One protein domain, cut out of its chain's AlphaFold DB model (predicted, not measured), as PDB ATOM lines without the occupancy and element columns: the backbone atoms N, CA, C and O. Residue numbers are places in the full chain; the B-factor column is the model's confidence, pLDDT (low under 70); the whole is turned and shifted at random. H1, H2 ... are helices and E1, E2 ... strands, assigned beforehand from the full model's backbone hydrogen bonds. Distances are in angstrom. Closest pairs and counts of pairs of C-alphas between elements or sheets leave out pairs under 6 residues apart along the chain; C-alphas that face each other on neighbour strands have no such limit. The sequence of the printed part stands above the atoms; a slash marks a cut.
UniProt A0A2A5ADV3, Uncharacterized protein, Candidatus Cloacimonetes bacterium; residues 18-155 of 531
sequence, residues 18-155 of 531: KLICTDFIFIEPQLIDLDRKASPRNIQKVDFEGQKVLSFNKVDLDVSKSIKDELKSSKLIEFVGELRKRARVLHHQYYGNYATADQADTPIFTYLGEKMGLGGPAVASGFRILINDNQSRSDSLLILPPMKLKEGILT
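Overview. This is residues 18 to 155 of the 531 residues of an uncharacterized protein of Candidatus Cloacimonetes bacterium (UniProt A0A2A5ADV3). A small closed barrel of five strands, E1, E3, E5, E6 and E4 round the ring, makes the core, with E2 paired onto E3 outside the ring. Two helices lie off to one side of the barrel, the short H1 and the long H2, meeting near their ends, while the small hairpin of E7 and E8 lies far from the barrel's middle; residues 93 to 99, of which 93 to 95 belong to H2, stick out. The printed part has 138 residues, with two named helices and eight named strands in the order E1 E2 E3 H1 H2 E4 E5 E6 E7 E8; the barrel is mixed, the sheet of E7 and E8 antiparallel, and the class is mixed, helices and strands. The whole is compact, with a radius of gyration of the C-alphas of 15.6 A and spans of 49 by 38 by 26 A.

Along the chain. In the barrel, E1 is residues 24 to 29, beginning at C-alpha 24 at (143.714, 144.523, 173.677); E3 is 51 to 58, 20.6 A long; E5 is 122 to 131, 19.5 A; E6 is 136 to 143, 17.5 A; and E4 is 108 to 111. E5 bends by 93 degrees at residue 126 and E6 by 85 degrees at residue 139. E2 is residues 45 to 48. H1 is residues 65 to 73, 11.8 A, and H2 is 75 to 95, 30.0 A, ending at C-alpha 95 at (117.585, 143.834, 177.166). E7 is residues 147 to 149 and E8 is 152 to 154, ending at C-alpha 154 at (155.579, 129.522, 184.466).

Arrangement. E5 and E6 form an antiparallel hairpin, with N 124 and O 141 2.8 A apart, within hydrogen-bond range. E6 is parallel to E4, with N 142 to O 109 at 2.9 A, and E4 is parallel to E1, with N 110 to O 25 at 2.8 A. E1 is antiparallel to E3, with N 57 to O 28 at 2.8 A, and E3 is parallel to E5, with N 54 to O 128 at 2.8 A. E2 and E3 are a hairpin, with N 46 to O 53 at 2.9 A; E2 and E1 lie on one side of E3, E5 on the other side. H1 and H2 are not on the barrel. They are close but not clearly touching, the closest C-alphas being those of Leu 71 and Ile 77, 6.7 A apart, at a steep tilt of 56 degrees, the same way. In H1 and H2 every O i to N i+4 pair is within hydrogen-bond range. The hairpin of E7 and E8 has N 147 to O 154 at 2.8 A, and E7 is apart from E6.

Size, cuts and confidence. The two C-alphas farthest apart are those of Gly 96 and Glu 151, at 50.0 A. The printed part has no cut. The links E1 to E2, of 15 residues, and H2 to E4, of 12, are long. The mean pLDDT of the printed part is 77.8; 29 residues are under 70, among them residues 18 to 22, 97 to 102 and 114 to 120.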
ATOM      1  N   LYS A  18     136.628 151.271 162.681       36.47
ATOM      2  CA  LYS A  18     136.431 149.859 163.035       36.47
ATOM      3  C   LYS A  18     137.440 149.484 164.128       36.47
ATOM      4  O   LYS A  18     138.523 149.010 163.804       36.47
ATOM      5  N   LEU A  19     137.099 149.713 165.392       36.72
ATOM      6  CA  LEU A  19     137.690 148.986 166.506       36.72
ATOM      7  C   LEU A  19     137.278 147.532 166.295       36.72
ATOM      8  O   LEU A  19     136.090 147.193 166.215       36.72
ATOM      9  N   ILE A  20     138.273 146.694 166.049       42.47
ATOM     10  CA  ILE A  20     138.065 145.259 165.935       42.47
ATOM     11  C   ILE A  20     137.886 144.784 167.381       42.47
ATOM     12  O   ILE A  20     138.617 145.211 168.269       42.47
ATOM     13  N   CYS A  21     136.919 143.905 167.662       51.66
ATOM     14  CA  CYS A  21     136.648 143.420 169.030       51.66
ATOM     15  C   CYS A  21     137.798 142.555 169.614       51.66
ATOM     16  O   CYS A  21     137.671 141.952 170.679       51.66
ATOM     17  N   THR A  22     138.929 142.494 168.912       58.78
ATOM     18  CA  THR A  22     140.189 141.876 169.318       58.78
ATOM     19  C   THR A  22     141.209 142.888 169.828       58.78
ATOM     20  O   THR A  22     142.318 142.492 170.173       58.78
ATOM     21  N   ASP A  23     140.888 144.184 169.886       78.56
ATOM     22  CA  ASP A  23     141.832 145.166 170.407       78.56
ATOM     23  C   ASP A  23     142.044 144.942 171.912       78.56
ATOM     24  O   ASP A  23     141.116 144.992 172.722       78.56
ATOM     25  N   PHE A  24     143.292 144.663 172.288       86.38
ATOM     26  CA  PHE A  24     143.714 144.523 173.677       86.38
ATOM     27  C   PHE A  24     144.234 145.873 174.169       86.38
ATOM     28  O   PHE A  24     145.196 146.415 173.622       86.38
ATOM     29  N   ILE A  25     143.614 146.414 175.218       88.12
ATOM     30  CA  ILE A  25     144.099 147.620 175.894       88.12
ATOM     31  C   ILE A  25     144.762 147.208 177.197       88.12
ATOM     32  O   ILE A  25     144.122 146.618 178.068       88.12
ATOM     33  N   PHE A  26     146.039 147.553 177.337       88.62
ATOM     34  CA  PHE A  26     146.770 147.329 178.571       88.62
ATOM     35  C   PHE A  26     146.449 148.412 179.595       88.62
ATOM     36  O   PHE A  26     146.381 149.601 179.268       88.62
ATOM     37  N   ILE A  27     146.227 147.978 180.831       90.00
ATOM     38  CA  ILE A  27     145.841 148.853 181.932       90.00
ATOM     39  C   ILE A  27     146.634 148.548 183.199       90.00
ATOM     40  O   ILE A  27     147.071 147.416 183.405       90.00
ATOM     41  N   GLU A  28     146.744 149.543 184.072       90.50
ATOM     42  CA  GLU A  28     147.277 149.407 185.428       90.50
ATOM     43  C   GLU A  28     146.285 149.942 186.466       90.50
ATOM     44  O   GLU A  28     145.609 150.946 186.218       90.50
ATOM     45  N   PRO A  29     146.152 149.274 187.626       89.62
ATOM     46  CA  PRO A  29     145.263 149.731 188.681       89.62
ATOM     47  C   PRO A  29     145.758 151.040 189.290       89.62
ATOM     48  O   PRO A  29     146.934 151.174 189.624       89.62
ATOM     49  N   GLN A  30     144.840 151.968 189.545       91.12
ATOM     50  CA  GLN A  30     145.131 153.093 190.425       91.12
ATOM     51  C   GLN A  30     145.073 152.610 191.871       91.12
ATOM     52  O   GLN A  30     144.015 152.201 192.345       91.12
ATOM     53  N   LEU A  31     146.209 152.600 192.565       90.69
ATOM     54  CA  LEU A  31     146.290 152.094 193.934       90.69
ATOM     55  C   LEU A  31     146.004 153.198 194.958       90.69
ATOM     56  O   LEU A  31     146.403 154.344 194.777       90.69
ATOM     57  N   ILE A  32     145.326 152.828 196.045       91.94
ATOM     58  CA  ILE A  32     145.103 153.694 197.212       91.94
ATOM     59  C   ILE A  32     146.403 153.822 198.013       91.94
ATOM     60  O   ILE A  32     146.772 154.915 198.429       91.94
ATOM     61  N   ASP A  33     147.087 152.695 198.220       89.50
ATOM     62  CA  ASP A  33     148.383 152.595 198.888       89.50
ATOM     63  C   ASP A  33     149.397 151.999 197.900       89.50
ATOM     64  O   ASP A  33     149.274 150.837 197.496       89.50
ATOM     65  N   LEU A  34     150.371 152.819 197.488       89.94
ATOM     66  CA  LEU A  34     151.402 152.458 196.508       89.94
ATOM     67  C   LEU A  34     152.371 151.389 197.036       89.94
ATOM     68  O   LEU A  34     152.977 150.679 196.235       89.94
ATOM     69  N   ASP A  35     152.476 151.224 198.356       88.62
ATOM     70  CA  ASP A  35     153.351 150.229 198.984       88.62
ATOM     71  C   ASP A  35     152.681 148.848 199.084       88.62
ATOM     72  O   ASP A  35     153.316 147.839 199.413       88.62
ATOM     73  N   ARG A  36     151.379 148.766 198.788       82.62
ATOM     74  CA  ARG A  36     150.604 147.523 198.805       82.62
ATOM     75  C   ARG A  36     150.369 146.987 197.402       82.62
ATOM     76  O   ARG A  36     150.119 147.707 196.443       82.62
ATOM     77  N   LYS A  37     150.338 145.658 197.297       82.62
ATOM     78  CA  LYS A  37     150.041 144.961 196.040       82.62
ATOM     79  C   LYS A  37     148.633 145.273 195.533       82.62
ATOM     80  O   LYS A  37     147.708 145.521 196.316       82.62
ATOM     81  N   ALA A  38     148.459 145.181 194.216       80.56
ATOM     82  CA  ALA A  38     147.156 145.299 193.582       80.56
ATOM     83  C   ALA A  38     146.195 144.215 194.099       80.56
ATOM     84  O   ALA A  38     146.421 143.015 193.943       80.56
ATOM     85  N   SER A  39     145.108 144.656 194.724       79.75
ATOM     86  CA  SER A  39     144.000 143.816 195.176       79.75
ATOM     87  C   SER A  39     142.706 144.625 195.095       79.75
ATOM     88  O   SER A  39     142.775 145.849 195.201       79.75
ATOM     89  N   PRO A  40     141.518 144.003 194.995       76.12
ATOM     90  CA  PRO A  40     140.250 144.744 194.926       76.12
ATOM     91  C   PRO A  40     140.035 145.754 196.069       76.12
ATOM     92  O   PRO A  40     139.295 146.722 195.916       76.12
ATOM     93  N   ARG A  41     140.689 145.539 197.220       81.19
ATOM     94  CA  ARG A  41     140.656 146.437 198.386       81.19
ATOM     95  C   ARG A  41     141.652 147.593 198.305       81.19
ATOM     96  O   ARG A  41     141.435 148.600 198.963       81.19
ATOM     97  N   ASN A  42     142.739 147.425 197.554       85.56
ATOM     98  CA  ASN A  42     143.785 148.433 197.388       85.56
ATOM     99  C   ASN A  42     143.665 149.218 196.072       85.56
ATOM    100  O   ASN A  42     144.435 150.139 195.841       85.56
ATOM    101  N   ILE A  43     142.725 148.857 195.199       87.62
ATOM    102  CA  ILE A  43     142.431 149.609 193.977       87.62
ATOM    103  C   ILE A  43     141.440 150.726 194.319       87.62
ATOM    104  O   ILE A  43     140.449 150.499 195.019       87.62
ATOM    105  N   GLN A  44     141.704 151.931 193.822       89.88
ATOM    106  CA  GLN A  44     140.864 153.103 194.006       89.88
ATOM    107  C   GLN A  44     139.460 152.841 193.455       89.88
ATOM    108  O   GLN A  44     139.286 152.387 192.323       89.88
ATOM    109  N   LYS A  45     138.450 153.149 194.273       88.00
ATOM    110  CA  LYS A  45     137.035 153.087 193.901       88.00
ATOM    111  C   LYS A  45     136.527 154.501 193.648       88.00
ATOM    112  O   LYS A  45     136.621 155.341 194.541       88.00
ATOM    113  N   VAL A  46     135.957 154.746 192.476       86.88
ATOM    114  CA  VAL A  46     135.357 156.037 192.105       86.88
ATOM    115  C   VAL A  46     133.859 155.872 191.868       86.88
ATOM    116  O   VAL A  46     133.400 154.779 191.530       86.88
ATOM    117  N   ASP A  47     133.085 156.929 192.109       83.00
ATOM    118  CA  ASP A  47     131.677 156.967 191.711       83.00
ATOM    119  C   ASP A  47     131.587 157.367 190.239       83.00
ATOM    120  O   ASP A  47     132.078 158.425 189.847       83.00
ATOM    121  N   PHE A  48     130.937 156.535 189.436       76.19
ATOM    122  CA  PHE A  48     130.647 156.800 188.034       76.19
ATOM    123  C   PHE A  48     129.188 156.429 187.765       76.19
ATOM    124  O   PHE A  48     128.785 155.291 188.005       76.19
ATOM    125  N   GLU A  49     128.377 157.404 187.348       76.19
ATOM    126  CA  GLU A  49     126.939 157.224 187.069       76.19
ATOM    127  C   GLU A  49     126.159 156.538 188.214       76.19
ATOM    128  O   GLU A  49     125.318 155.664 188.006       76.19
ATOM    129  N   GLY A  50     126.463 156.913 189.462       72.00
ATOM    130  CA  GLY A  50     125.811 156.348 190.650       72.00
ATOM    131  C   GLY A  50     126.263 154.928 191.011       72.00
ATOM    132  O   GLY A  50     125.643 154.283 191.856       72.00
ATOM    133  N   GLN A  51     127.336 154.426 190.394       72.31
ATOM    134  CA  GLN A  51     127.920 153.121 190.685       72.31
ATOM    135  C   GLN A  51     129.378 153.252 191.131       72.31
ATOM    136  O   GLN A  51     130.149 154.022 190.564       72.31
ATOM    137  N   LYS A  52     129.779 152.442 192.116       79.06
ATOM    138  CA  LYS A  52     131.190 152.287 192.482       79.06
ATOM    139  C   LYS A  52     131.897 151.425 191.442       79.06
ATOM    140  O   LYS A  52     131.489 150.286 191.206       79.06
ATOM    141  N   VAL A  53     132.969 151.956 190.866       82.12
ATOM    142  CA  VAL A  53     133.805 151.282 189.863       82.12
ATOM    143  C   VAL A  53     135.276 151.330 190.273       82.12
ATOM    144  O   VAL A  53     135.708 152.247 190.974       82.12
ATOM    145  N   LEU A  54     136.039 150.314 189.881       86.56
ATOM    146  CA  LEU A  54     137.478 150.229 190.110       86.56
ATOM    147  C   LEU A  54     138.209 151.044 189.047       86.56
ATOM    148  O   LEU A  54     137.956 150.879 187.855       86.56
ATOM    149  N   SER A  55     139.113 151.908 189.492       89.50
ATOM    150  CA  SER A  55     139.793 152.878 188.645       89.50
ATOM    151  C   SER A  55     141.129 152.348 188.127       89.50
ATOM    152  O   SER A  55     141.947 151.820 188.887       89.50
ATOM    153  N   PHE A  56     141.352 152.501 186.825       91.31
ATOM    154  CA  PHE A  56     142.555 152.067 186.125       91.31
ATOM    155  C   PHE A  56     143.048 153.157 185.166       91.31
ATOM    156  O   PHE A  56     142.276 153.969 184.651       91.31
ATOM    157  N   ASN A  57     144.351 153.134 184.897       89.88
ATOM    158  CA  ASN A  57     144.991 153.943 183.865       89.88
ATOM    159  C   ASN A  57     145.253 153.088 182.633       89.88
ATOM    160  O   ASN A  57     145.626 151.918 182.756       89.88
ATOM    161  N   LYS A  58     145.113 153.682 181.446       90.12
ATOM    162  CA  LYS A  58     145.656 153.076 180.234       90.12
ATOM    163  C   LYS A  58     147.175 153.184 180.291       90.12
ATOM    164  O   LYS A  58     147.710 154.229 180.648       90.12
ATOM    165  N   VAL A  59     147.864 152.117 179.915       87.88
ATOM    166  CA  VAL A  59     149.326 152.104 179.851       87.88
ATOM    167  C   VAL A  59     149.786 151.606 178.493       87.88
ATOM    168  O   VAL A  59     149.212 150.678 177.922       87.88
ATOM    169  N   ASP A  60     150.834 152.233 177.967       82.56
ATOM    170  CA  ASP A  60     151.567 151.683 176.835       82.56
ATOM    171  C   ASP A  60     152.677 150.793 177.389       82.56
ATOM    172  O   ASP A  60     153.759 151.256 177.752       82.56
ATOM    173  N   LEU A  61     152.358 149.513 177.573       73.94
ATOM    174  CA  LEU A  61     153.330 148.562 178.083       73.94
ATOM    175  C   LEU A  61     154.272 148.127 176.960       73.94
ATOM    176  O   LEU A  61     153.853 147.645 175.894       73.94
ATOM    177  N   ASP A  62     155.568 148.174 177.260       69.56
ATOM    178  CA  ASP A  62     156.585 147.474 176.481       69.56
ATOM    179  C   ASP A  62     156.531 145.966 176.777       69.56
ATOM    180  O   ASP A  62     157.389 145.367 177.422       69.56
ATOM    181  N   VAL A  63     155.423 145.346 176.375       73.50
ATOM    182  CA  VAL A  63     155.248 143.895 176.432       73.50
ATOM    183  C   VAL A  63     156.076 143.237 175.346       73.50
ATOM    184  O   VAL A  63     156.256 143.805 174.262       73.50
ATOM    185  N   SER A  64     156.522 142.007 175.614       75.38
ATOM    186  CA  SER A  64     157.317 141.251 174.655       75.38
ATOM    187  C   SER A  64     156.622 141.198 173.295       75.38
ATOM    188  O   SER A  64     155.406 140.996 173.188       75.38
ATOM    189  N   LYS A  65     157.421 141.359 172.237       81.81
ATOM    190  CA  LYS A  65     156.947 141.279 170.853       81.81
ATOM    191  C   LYS A  65     156.143 139.996 170.605       81.81
ATOM    192  O   LYS A  65     155.103 140.055 169.969       81.81
ATOM    193  N   SER A  66     156.563 138.878 171.197       81.88
ATOM    194  CA  SER A  66     155.864 137.588 171.146       81.88
ATOM    195  C   SER A  66     154.418 137.638 171.652       81.88
ATOM    196  O   SER A  66     153.544 137.082 170.999       81.88
ATOM    197  N   ILE A  67     154.136 138.318 172.772       84.44
ATOM    198  CA  ILE A  67     152.767 138.448 173.300       84.44
ATOM    199  C   ILE A  67     151.927 139.303 172.351       84.44
ATOM    200  O   ILE A  67     150.820 138.915 171.990       84.44
ATOM    201  N   LYS A  68     152.461 140.453 171.917       83.19
ATOM    202  CA  LYS A  68     151.794 141.343 170.949       83.19
ATOM    203  C   LYS A  68     151.469 140.614 169.644       83.19
ATOM    204  O   LYS A  68     150.363 140.765 169.133       83.19
ATOM    205  N   ASP A  69     152.420 139.847 169.123       86.12
ATOM    206  CA  ASP A  69     152.270 139.101 167.879       86.12
ATOM    207  C   ASP A  69     151.214 137.998 168.036       86.12
ATOM    208  O   ASP A  69     150.322 137.896 167.196       86.12
ATOM    209  N   GLU A  70     151.236 137.232 169.130       86.56
ATOM    210  CA  GLU A  70     150.261 136.163 169.388       86.56
ATOM    211  C   GLU A  70     148.831 136.714 169.530       86.56
ATOM    212  O   GLU A  70     147.921 136.239 168.852       86.56
ATOM    213  N   LEU A  71     148.639 137.782 170.321       86.62
ATOM    214  CA  LEU A  71     147.335 138.438 170.503       86.62
ATOM    215  C   LEU A  71     146.747 138.984 169.190       86.62
ATOM    216  O   LEU A  71     145.529 139.029 169.040       86.62
ATOM    217  N   LYS A  72     147.599 139.412 168.249       84.62
ATOM    218  CA  LYS A  72     147.175 139.984 166.961       84.62
ATOM    219  C   LYS A  72     146.991 138.955 165.852       84.62
ATOM    220  O   LYS A  72     146.249 139.226 164.914       84.62
ATOM    221  N   SER A  73     147.723 137.846 165.897       85.62
ATOM    222  CA  SER A  73     147.820 136.911 164.769       85.62
ATOM    223  C   SER A  73     147.071 135.597 164.967       85.62
ATOM    224  O   SER A  73     146.815 134.913 163.975       85.62
ATOM    225  N   SER A  74     146.693 135.242 166.199       88.75
ATOM    226  CA  SER A  74     145.937 134.015 166.450       88.75
ATOM    227  C   SER A  74     144.487 134.146 165.978       88.75
ATOM    228  O   SER A  74     143.716 134.962 166.494       88.75
ATOM    229  N   LYS A  75     144.076 133.268 165.057       89.62
ATOM    230  CA  LYS A  75     142.676 133.156 164.616       89.62
ATOM    231  C   LYS A  75     141.779 132.634 165.727       89.62
ATOM    232  O   LYS A  75     140.590 132.928 165.751       89.62
ATOM    233  N   LEU A  76     142.341 131.851 166.644       88.38
ATOM    234  CA  LEU A  76     141.625 131.340 167.805       88.38
ATOM    235  C   LEU A  76     141.254 132.481 168.776       88.38
ATOM    236  O   LEU A  76     140.127 132.515 169.274       88.38
ATOM    237  N   ILE A  77     142.148 133.458 168.977       88.75
ATOM    238  CA  ILE A  77     141.851 134.687 169.735       88.75
ATOM    239  C   ILE A  77     140.841 135.564 168.982       88.75
ATOM    240  O   ILE A  77     139.890 136.067 169.581       88.75
ATOM    241  N   GLU A  78     141.006 135.713 167.665       88.19
ATOM    242  CA  GLU A  78     140.063 136.460 166.824       88.19
ATOM    243  C   GLU A  78     138.642 135.892 166.917       88.19
ATOM    244  O   GLU A  78     137.678 136.626 167.145       88.19
ATOM    245  N   PHE A  79     138.521 134.570 166.830       88.81
ATOM    246  CA  PHE A  79     137.255 133.857 166.922       88.81
ATOM    247  C   PHE A  79     136.508 134.136 168.231       88.81
ATOM    248  O   PHE A  79     135.323 134.474 168.199       88.81
ATOM    249  N   VAL A  80     137.175 134.035 169.388       87.56
ATOM    250  CA  VAL A  80     136.514 134.307 170.677       87.56
ATOM    251  C   VAL A  80     136.197 135.794 170.861       87.56
ATOM    252  O   VAL A  80     135.169 136.123 171.453       87.56
ATOM    253  N   GLY A  81     137.013 136.693 170.301       87.31
ATOM    254  CA  GLY A  81     136.709 138.125 170.239       87.31
ATOM    255  C   GLY A  81     135.402 138.394 169.490       87.31
ATOM    256  O   GLY A  81     134.527 139.104 169.988       87.31
ATOM    257  N   GLU A  82     135.203 137.749 168.340       87.94
ATOM    258  CA  GLU A  82     133.953 137.845 167.581       87.94
ATOM    259  C   GLU A  82     132.760 137.210 168.314       87.94
ATOM    260  O   GLU A  82     131.662 137.773 168.296       87.94
ATOM    261  N   LEU A  83     132.949 136.092 169.027       88.94
ATOM    262  CA  LEU A  83     131.898 135.530 169.886       88.94
ATOM    263  C   LEU A  83     131.487 136.508 170.997       88.94
ATOM    264  O   LEU A  83     130.292 136.696 171.230       88.94
ATOM    265  N   ARG A  84     132.449 137.174 171.650       87.94
ATOM    266  CA  ARG A  84     132.180 138.194 172.679       87.94
ATOM    267  C   ARG A  84     131.385 139.363 172.114       87.94
ATOM    268  O   ARG A  84     130.371 139.749 172.699       87.94
ATOM    269  N   LYS A  85     131.781 139.875 170.944       87.00
ATOM    270  CA  LYS A  85     131.044 140.922 170.224       87.00
ATOM    271  C   LYS A  85     129.595 140.517 169.975       87.00
ATOM    272  O   LYS A  85     128.677 141.259 170.320       87.00
ATOM    273  N   ARG A  86     129.376 139.326 169.406       88.25
ATOM    274  CA  ARG A  86     128.030 138.798 169.131       88.25
ATOM    275  C   ARG A  86     127.207 138.657 170.403       88.25
ATOM    276  O   ARG A  86     126.054 139.075 170.414       88.25
ATOM    277  N   ALA A  87     127.795 138.130 171.475       89.00
ATOM    278  CA  ALA A  87     127.127 137.973 172.761       89.00
ATOM    279  C   ALA A  87     126.623 139.318 173.312       89.00
ATOM    280  O   ALA A  87     125.492 139.405 173.785       89.00
ATOM    281  N   ARG A  88     127.418 140.385 173.181       86.69
ATOM    282  CA  ARG A  88     127.042 141.749 173.589       86.69
ATOM    283  C   ARG A  88     125.975 142.365 172.693       86.69
ATOM    284  O   ARG A  88     125.032 142.959 173.208       86.69
ATOM    285  N   VAL A  89     126.079 142.184 171.375       87.25
ATOM    286  CA  VAL A  89     125.032 142.608 170.429       87.25
ATOM    287  C   VAL A  89     123.706 141.929 170.770       87.25
ATOM    288  O   VAL A  89     122.693 142.609 170.901       87.25
ATOM    289  N   LEU A  90     123.716 140.610 170.982       88.38
ATOM    290  CA  LEU A  90     122.538 139.852 171.403       88.38
ATOM    291  C   LEU A  90     122.004 140.357 172.747       88.38
ATOM    292  O   LEU A  90     120.805 140.583 172.885       88.38
ATOM    293  N   HIS A  91     122.874 140.579 173.733       86.19
ATOM    294  CA  HIS A  91     122.463 141.093 175.038       86.19
ATOM    295  C   HIS A  91     121.758 142.450 174.916       86.19
ATOM    296  O   HIS A  91     120.670 142.631 175.462       86.19
ATOM    297  N   HIS A  92     122.326 143.371 174.140       84.06
ATOM    298  CA  HIS A  92     121.726 144.673 173.868       84.06
ATOM    299  C   HIS A  92     120.394 144.561 173.110       84.06
ATOM    300  O   HIS A  92     119.448 145.277 173.419       84.06
ATOM    301  N   GLN A  93     120.273 143.645 172.146       86.50
ATOM    302  CA  GLN A  93     119.016 143.418 171.426       86.50
ATOM    303  C   GLN A  93     117.888 142.931 172.346       86.50
ATOM    304  O   GLN A  93     116.749 143.366 172.192       86.50
ATOM    305  N   TYR A  94     118.193 142.045 173.298       85.38
ATOM    306  CA  TYR A  94     117.189 141.452 174.185       85.38
ATOM    307  C   TYR A  94     116.821 142.326 175.383       85.38
ATOM    308  O   TYR A  94     115.667 142.319 175.806       85.38
ATOM    309  N   TYR A  95     117.783 143.060 175.940       82.31
ATOM    310  CA  TYR A  95     117.585 143.834 177.166       82.31
ATOM    311  C   TYR A  95     117.680 145.348 176.952       82.31
ATOM    312  O   TYR A  95     117.512 146.101 177.902       82.31
ATOM    313  N   GLY A  96     117.909 145.826 175.727       72.19
ATOM    314  CA  GLY A  96     118.083 147.247 175.418       72.19
ATOM    315  C   GLY A  96     119.376 147.841 175.988       72.19
ATOM    316  O   GLY A  96     120.302 147.128 176.372       72.19
ATOM    317  N   ASN A  97     119.414 149.175 176.097       59.94
ATOM    318  CA  ASN A  97     120.489 149.972 176.717       59.94
ATOM    319  C   ASN A  97     120.639 149.757 178.243       59.94
ATOM    320  O   ASN A  97     121.144 150.633 178.946       59.94
ATOM    321  N   TYR A  98     120.177 148.634 178.798       48.34
ATOM    322  CA  TYR A  98     120.412 148.327 180.204       48.34
ATOM    323  C   TYR A  98     121.910 148.152 180.446       48.34
ATOM    324  O   TYR A  98     122.456 147.113 180.099       48.34
ATOM    325  N   ALA A  99     122.518 149.188 181.034       45.78
ATOM    326  CA  ALA A  99     123.658 149.272 181.956       45.78
ATOM    327  C   ALA A  99     124.650 148.090 182.074       45.78
ATOM    328  O   ALA A  99     125.207 147.868 183.155       45.78
ATOM    329  N   THR A 100     124.921 147.342 181.010       52.78
ATOM    330  CA  THR A 100     126.196 146.648 180.888       52.78
ATOM    331  C   THR A 100     127.236 147.727 180.668       52.78
ATOM    332  O   THR A 100     127.023 148.662 179.897       52.78
ATOM    333  N   ALA A 101     128.357 147.617 181.372       53.47
ATOM    334  CA  ALA A 101     129.533 148.445 181.126       53.47
ATOM    335  C   ALA A 101     129.939 148.507 179.646       53.47
ATOM    336  O   ALA A 101     130.605 149.435 179.199       53.47
ATOM    337  N   ASP A 102     129.568 147.455 178.929       63.22
ATOM    338  CA  ASP A 102     130.173 147.030 177.696       63.22
ATOM    339  C   ASP A 102     129.297 147.356 176.490       63.22
ATOM    340  O   ASP A 102     128.183 146.840 176.352       63.22
ATOM    341  N   GLN A 103     129.834 148.175 175.586       71.75
ATOM    342  CA  GLN A 103     129.361 148.255 174.211       71.75
ATOM    343  C   GLN A 103     129.879 147.045 173.426       71.75
ATOM    344  O   GLN A 103     130.826 146.362 173.828       71.75
ATOM    345  N   ALA A 104     129.244 146.746 172.290       72.75
ATOM    346  CA  ALA A 104     129.617 145.598 171.461       72.75
ATOM    347  C   ALA A 104     131.098 145.620 171.038       72.75
ATOM    348  O   ALA A 104     131.703 144.566 170.868       72.75
ATOM    349  N   ASP A 105     131.669 146.809 170.898       73.31
ATOM    350  CA  ASP A 105     133.039 147.107 170.497       73.31
ATOM    351  C   ASP A 105     133.976 147.446 171.669       73.31
ATOM    352  O   ASP A 105     135.140 147.764 171.425       73.31
ATOM    353  N   THR A 106     133.531 147.335 172.933       78.19
ATOM    354  CA  THR A 106     134.429 147.538 174.080       78.19
ATOM    355  C   THR A 106     135.614 146.555 173.986       78.19
ATOM    356  O   THR A 106     135.393 145.338 173.932       78.19
ATOM    357  N   PRO A 107     136.869 147.035 174.004       80.81
ATOM    358  CA  PRO A 107     138.047 146.190 173.821       80.81
ATOM    359  C   PRO A 107     138.274 145.218 174.991       80.81
ATOM    360  O   PRO A 107     137.562 145.213 176.002       80.81
ATOM    361  N   ILE A 108     139.269 144.342 174.864       86.06
ATOM    362  CA  ILE A 108     139.682 143.454 175.956       86.06
ATOM    363  C   ILE A 108     140.680 144.206 176.836       86.06
ATOM    364  O   ILE A 108     141.838 144.418 176.471       86.06
ATOM    365  N   PHE A 109     140.235 144.608 178.021       86.94
ATOM    366  CA  PHE A 109     141.120 145.211 179.008       86.94
ATOM    367  C   PHE A 109     142.021 144.148 179.627       86.94
ATOM    368  O   PHE A 109     141.541 143.111 180.087       86.94
ATOM    369  N   THR A 110     143.325 144.415 179.626       88.12
ATOM    370  CA  THR A 110     144.358 143.461 180.027       88.12
ATOM    371  C   THR A 110     145.279 144.067 181.068       88.12
ATOM    372  O   THR A 110     145.951 145.064 180.818       88.12
ATOM    373  N   TYR A 111     145.364 143.426 182.225       85.44
ATOM    374  CA  TYR A 111     146.348 143.741 183.247       85.44
ATOM    375  C   TYR A 111     147.486 142.717 183.216       85.44
ATOM    376  O   TYR A 111     147.281 141.514 183.420       85.44
ATOM    377  N   LEU A 112     148.699 143.214 182.981       80.12
ATOM    378  CA  LEU A 112     149.942 142.455 183.070       80.12
ATOM    379  C   LEU A 112     150.661 142.835 184.358       80.12
ATOM    380  O   LEU A 112     151.420 143.795 184.399       80.12
ATOM    381  N   GLY A 113     150.430 142.077 185.423       71.00
ATOM    382  CA  GLY A 113     151.107 142.324 186.689       71.00
ATOM    383  C   GLY A 113     151.025 141.146 187.644       71.00
ATOM    384  O   GLY A 113     150.716 140.018 187.253       71.00
ATOM    385  N   GLU A 114     151.353 141.379 188.914       67.00
ATOM    386  CA  GLU A 114     151.307 140.320 189.921       67.00
ATOM    387  C   GLU A 114     149.889 139.748 190.097       67.00
ATOM    388  O   GLU A 114     148.887 140.415 189.842       67.00
ATOM    389  N   LYS A 115     149.805 138.495 190.570       63.03
ATOM    390  CA  LYS A 115     148.533 137.828 190.881       63.03
ATOM    391  C   LYS A 115     147.665 138.731 191.769       63.03
ATOM    392  O   LYS A 115     148.026 138.967 192.918       63.03
ATOM    393  N   MET A 116     146.481 139.124 191.294       62.41
ATOM    394  CA  MET A 116     145.446 139.788 192.107       62.41
ATOM    395  C   MET A 116     144.685 138.770 192.984       62.41
ATOM    396  O   MET A 116     143.459 138.767 193.024       62.41
ATOM    397  N   GLY A 117     145.420 137.847 193.619       55.19
ATOM    398  CA  GLY A 117     144.882 136.707 194.376       55.19
ATOM    399  C   GLY A 117     144.375 135.529 193.522       55.19
ATOM    400  O   GLY A 117     143.662 134.661 194.020       55.19
ATOM    401  N   LEU A 118     144.767 135.463 192.243       55.19
ATOM    402  CA  LEU A 118     144.372 134.406 191.299       55.19
ATOM    403  C   LEU A 118     145.484 133.373 191.056       55.19
ATOM    404  O   LEU A 118     146.677 133.666 191.146       55.19
ATOM    405  N   GLY A 119     145.092 132.135 190.744       57.12
ATOM    406  CA  GLY A 119     145.977 130.977 190.569       57.12
ATOM    407  C   GLY A 119     146.869 130.993 189.319       57.12
ATOM    408  O   GLY A 119     147.831 130.228 189.274       57.12
ATOM    409  N   GLY A 120     146.648 131.906 188.372       69.44
ATOM    410  CA  GLY A 120     147.321 132.006 187.072       69.44
ATOM    411  C   GLY A 120     146.599 133.029 186.182       69.44
ATOM    412  O   GLY A 120     145.882 133.868 186.737       69.44
ATOM    413  N   PRO A 121     146.789 132.978 184.850       76.06
ATOM    414  CA  PRO A 121     145.937 133.668 183.878       76.06
ATOM    415  C   PRO A 121     144.468 133.433 184.193       76.06
ATOM    416  O   PRO A 121     144.091 132.311 184.518       76.06
ATOM    417  N   ALA A 122     143.693 134.510 184.203       80.50
ATOM    418  CA  ALA A 122     142.315 134.479 184.658       80.50
ATOM    419  C   ALA A 122     141.529 135.656 184.086       80.50
ATOM    420  O   ALA A 122     142.088 136.742 183.900       80.50
ATOM    421  N   VAL A 123     140.220 135.486 183.907       79.25
ATOM    422  CA  VAL A 123     139.308 136.626 183.761       79.25
ATOM    423  C   VAL A 123     138.564 136.918 185.059       79.25
ATOM    424  O   VAL A 123     137.866 136.090 185.649       79.25
ATOM    425  N   ALA A 124     138.701 138.162 185.501       74.94
ATOM    426  CA  ALA A 124     137.969 138.700 186.625       74.94
ATOM    427  C   ALA A 124     136.638 139.283 186.126       74.94
ATOM    428  O   ALA A 124     136.568 140.429 185.689       74.94
ATOM    429  N   SER A 125     135.583 138.467 186.163       68.25
ATOM    430  CA  SER A 125     134.214 138.872 185.808       68.25
ATOM    431  C   SER A 125     133.486 139.541 186.981       68.25
ATOM    432  O   SER A 125     133.673 139.146 188.138       68.25
ATOM    433  N   GLY A 126     132.630 140.520 186.681       63.56
ATOM    434  CA  GLY A 126     131.901 141.338 187.657       63.56
ATOM    435  C   GLY A 126     132.710 142.516 188.211       63.56
ATOM    436  O   GLY A 126     132.285 143.158 189.171       63.56
ATOM    437  N   PHE A 127     133.876 142.797 187.627       65.88
ATOM    438  CA  PHE A 127     134.723 143.926 187.993       65.88
ATOM    439  C   PHE A 127     134.272 145.110 187.153       65.88
ATOM    440  O   PHE A 127     134.631 145.183 185.989       65.88
ATOM    441  N   ARG A 128     133.476 146.021 187.719       74.56
ATOM    442  CA  ARG A 128     133.131 147.267 187.024       74.56
ATOM    443  C   ARG A 128     134.385 148.128 186.958       74.56
ATOM    444  O   ARG A 128     134.782 148.700 187.971       74.56
ATOM    445  N   ILE A 129     135.033 148.153 185.806       78.94
ATOM    446  CA  ILE A 129     136.306 148.845 185.583       78.94
ATOM    447  C   ILE A 129     136.027 150.177 184.918       78.94
ATOM    448  O   ILE A 129     135.188 150.227 184.030       78.94
ATOM    449  N   LEU A 130     136.751 151.222 185.301       83.81
ATOM    450  CA  LEU A 130     136.793 152.493 184.591       83.81
ATOM    451  C   LEU A 130     138.229 152.788 184.172       83.81
ATOM    452  O   LEU A 130     139.134 152.779 185.006       83.81
ATOM    453  N   ILE A 131     138.421 153.082 182.889       86.38
ATOM    454  CA  ILE A 131     139.675 153.644 182.382       86.38
ATOM    455  C   ILE A 131     139.517 155.159 182.314       86.38
ATOM    456  O   ILE A 131     138.744 155.654 181.493       86.38
ATOM    457  N   ASN A 132     140.253 155.890 183.151       73.44
ATOM    458  CA  ASN A 132     140.049 157.334 183.326       73.44
ATOM    459  C   ASN A 132     140.236 158.159 182.048       73.44
ATOM    460  O   ASN A 132     139.472 159.093 181.824       73.44
ATOM    461  N   ASP A 133     141.182 157.783 181.186       65.12
ATOM    462  CA  ASP A 133     141.505 158.562 179.982       65.12
ATOM    463  C   ASP A 133     140.386 158.552 178.929       65.12
ATOM    464  O   ASP A 133     140.255 159.499 178.159       65.12
ATOM    465  N   ASN A 134     139.557 157.501 178.909       60.66
ATOM    466  CA  ASN A 134     138.521 157.295 177.889       60.66
ATOM    467  C   ASN A 134     137.116 157.084 178.478       60.66
ATOM    468  O   ASN A 134     136.191 156.763 177.730       60.66
ATOM    469  N   GLN A 135     136.973 157.157 179.806       68.31
ATOM    470  CA  GLN A 135     135.771 156.774 180.561       68.31
ATOM    471  C   GLN A 135     135.139 155.451 180.088       68.31
ATOM    472  O   GLN A 135     133.927 155.258 180.140       68.31
ATOM    473  N   SER A 136     135.962 154.527 179.587       72.50
ATOM    474  CA  SER A 136     135.484 153.253 179.057       72.50
ATOM    475  C   SER A 136     135.272 152.277 180.204       72.50
ATOM    476  O   SER A 136     136.130 152.171 181.089       72.50
ATOM    477  N   ARG A 137     134.147 151.555 180.171       74.06
ATOM    478  CA  ARG A 137     133.776 150.576 181.193       74.06
ATOM    479  C   ARG A 137     133.854 149.158 180.632       74.06
ATOM    480  O   ARG A 137     133.591 148.944 179.455       74.06
ATOM    481  N   SER A 138     134.228 148.207 181.482       75.75
ATOM    482  CA  SER A 138     134.080 146.769 181.224       75.75
ATOM    483  C   SER A 138     133.669 146.070 182.508       75.75
ATOM    484  O   SER A 138     134.075 146.515 183.583       75.75
ATOM    485  N   ASP A 139     132.865 145.010 182.412       73.19
ATOM    486  CA  ASP A 139     132.542 144.124 183.538       73.19
ATOM    487  C   ASP A 139     133.489 142.902 183.606       73.19
ATOM    488  O   ASP A 139     133.380 142.065 184.512       73.19
ATOM    489  N   SER A 140     134.453 142.804 182.684       77.19
ATOM    490  CA  SER A 140     135.489 141.767 182.646       77.19
ATOM    491  C   SER A 140     136.906 142.350 182.497       77.19
ATOM    492  O   SER A 140     137.152 143.248 181.688       77.19
ATOM    493  N   LEU A 141     137.854 141.826 183.287       84.00
ATOM    494  CA  LEU A 141     139.293 142.117 183.197       84.00
ATOM    495  C   LEU A 141     140.068 140.842 182.890       84.00
ATOM    496  O   LEU A 141     140.028 139.901 183.683       84.00
ATOM    497  N   LEU A 142     140.840 140.836 181.805       86.88
ATOM    498  CA  LEU A 142     141.843 139.806 181.585       86.88
ATOM    499  C   LEU A 142     143.070 140.105 182.450       86.88
ATOM    500  O   LEU A 142     143.692 141.157 182.330       86.88
ATOM    501  N   ILE A 143     143.439 139.165 183.310       85.38
ATOM    502  CA  ILE A 143     144.628 139.252 184.152       85.38
ATOM    503  C   ILE A 143     145.588 138.174 183.673       85.38
ATOM    504  O   ILE A 143     145.266 136.986 183.686       85.38
ATOM    505  N   LEU A 144     146.792 138.582 183.281       84.62
ATOM    506  CA  LEU A 144     147.837 137.679 182.805       84.62
ATOM    507  C   LEU A 144     149.029 137.673 183.778       84.62
ATOM    508  O   LEU A 144     150.100 138.182 183.447       84.62
ATOM    509  N   PRO A 145     148.883 137.128 185.002       79.00
ATOM    510  CA  PRO A 145     149.988 137.035 185.929       79.00
ATOM    511  C   PRO A 145     150.841 135.793 185.632       79.00
ATOM    512  O   PRO A 145     150.332 134.769 185.156       79.00
ATOM    513  N   PRO A 146     152.132 135.807 185.999       73.00
ATOM    514  CA  PRO A 146     152.935 134.595 185.993       73.00
ATOM    515  C   PRO A 146     152.350 133.551 186.956       73.00
ATOM    516  O   PRO A 146     151.904 133.852 188.073       73.00
ATOM    517  N   MET A 147     152.390 132.284 186.556       73.38
ATOM    518  CA  MET A 147     151.896 131.177 187.363       73.38
ATOM    519  C   MET A 147     153.003 130.683 188.299       73.38
ATOM    520  O   MET A 147     153.927 129.974 187.902       73.38
ATOM    521  N   LYS A 148     152.911 131.085 189.571       70.50
ATOM    522  CA  LYS A 148     153.789 130.600 190.646       70.50
ATOM    523  C   LYS A 148     153.465 129.140 190.973       70.50
ATOM    524  O   LYS A 148     152.329 128.843 191.340       70.50
ATOM    525  N   LEU A 149     154.462 128.271 190.863       65.88
ATOM    526  CA  LEU A 149     154.433 126.863 191.245       65.88
ATOM    527  C   LEU A 149     155.313 126.645 192.487       65.88
ATOM    528  O   LEU A 149     156.134 127.497 192.823       65.88
ATOM    529  N   LYS A 150     155.176 125.486 193.148       64.94
ATOM    530  CA  LYS A 150     155.960 125.139 194.350       64.94
ATOM    531  C   LYS A 150     157.478 125.268 194.134       64.94
ATOM    532  O   LYS A 150     158.181 125.696 195.039       64.94
ATOM    533  N   GLU A 151     157.957 124.933 192.935       65.25
ATOM    534  CA  GLU A 151     159.385 124.906 192.581       65.25
ATOM    535  C   GLU A 151     159.676 125.676 191.278       65.25
ATOM    536  O   GLU A 151     160.488 125.264 190.450       65.25
ATOM    537  N   GLY A 152     158.990 126.802 191.045       69.75
ATOM    538  CA  GLY A 152     159.312 127.678 189.915       69.75
ATOM    539  C   GLY A 152     158.180 128.595 189.472       69.75
ATOM    540  O   GLY A 152     157.132 128.688 190.105       69.75
ATOM    541  N   ILE A 153     158.398 129.279 188.352       74.88
ATOM    542  CA  ILE A 153     157.424 130.183 187.736       74.88
ATOM    543  C   ILE A 153     157.227 129.766 186.280       74.88
ATOM    544  O   ILE A 153     158.206 129.614 185.546       74.88
ATOM    545  N   LEU A 154     155.971 129.574 185.872       75.06
ATOM    546  CA  LEU A 154     155.579 129.522 184.466       75.06
ATOM    547  C   LEU A 154     155.158 130.921 184.021       75.06
ATOM    548  O   LEU A 154     154.240 131.526 184.580       75.06
ATOM    549  N   THR A 155     155.879 131.443 183.044       79.69
ATOM    550  CA  THR A 155     155.651 132.754 182.442       79.69
ATOM    551  C   THR A 155     154.699 132.643 181.256       79.69
ATOM    552  O   THR A 155     154.460 131.556 180.735       79.69
TER     553      THR A 155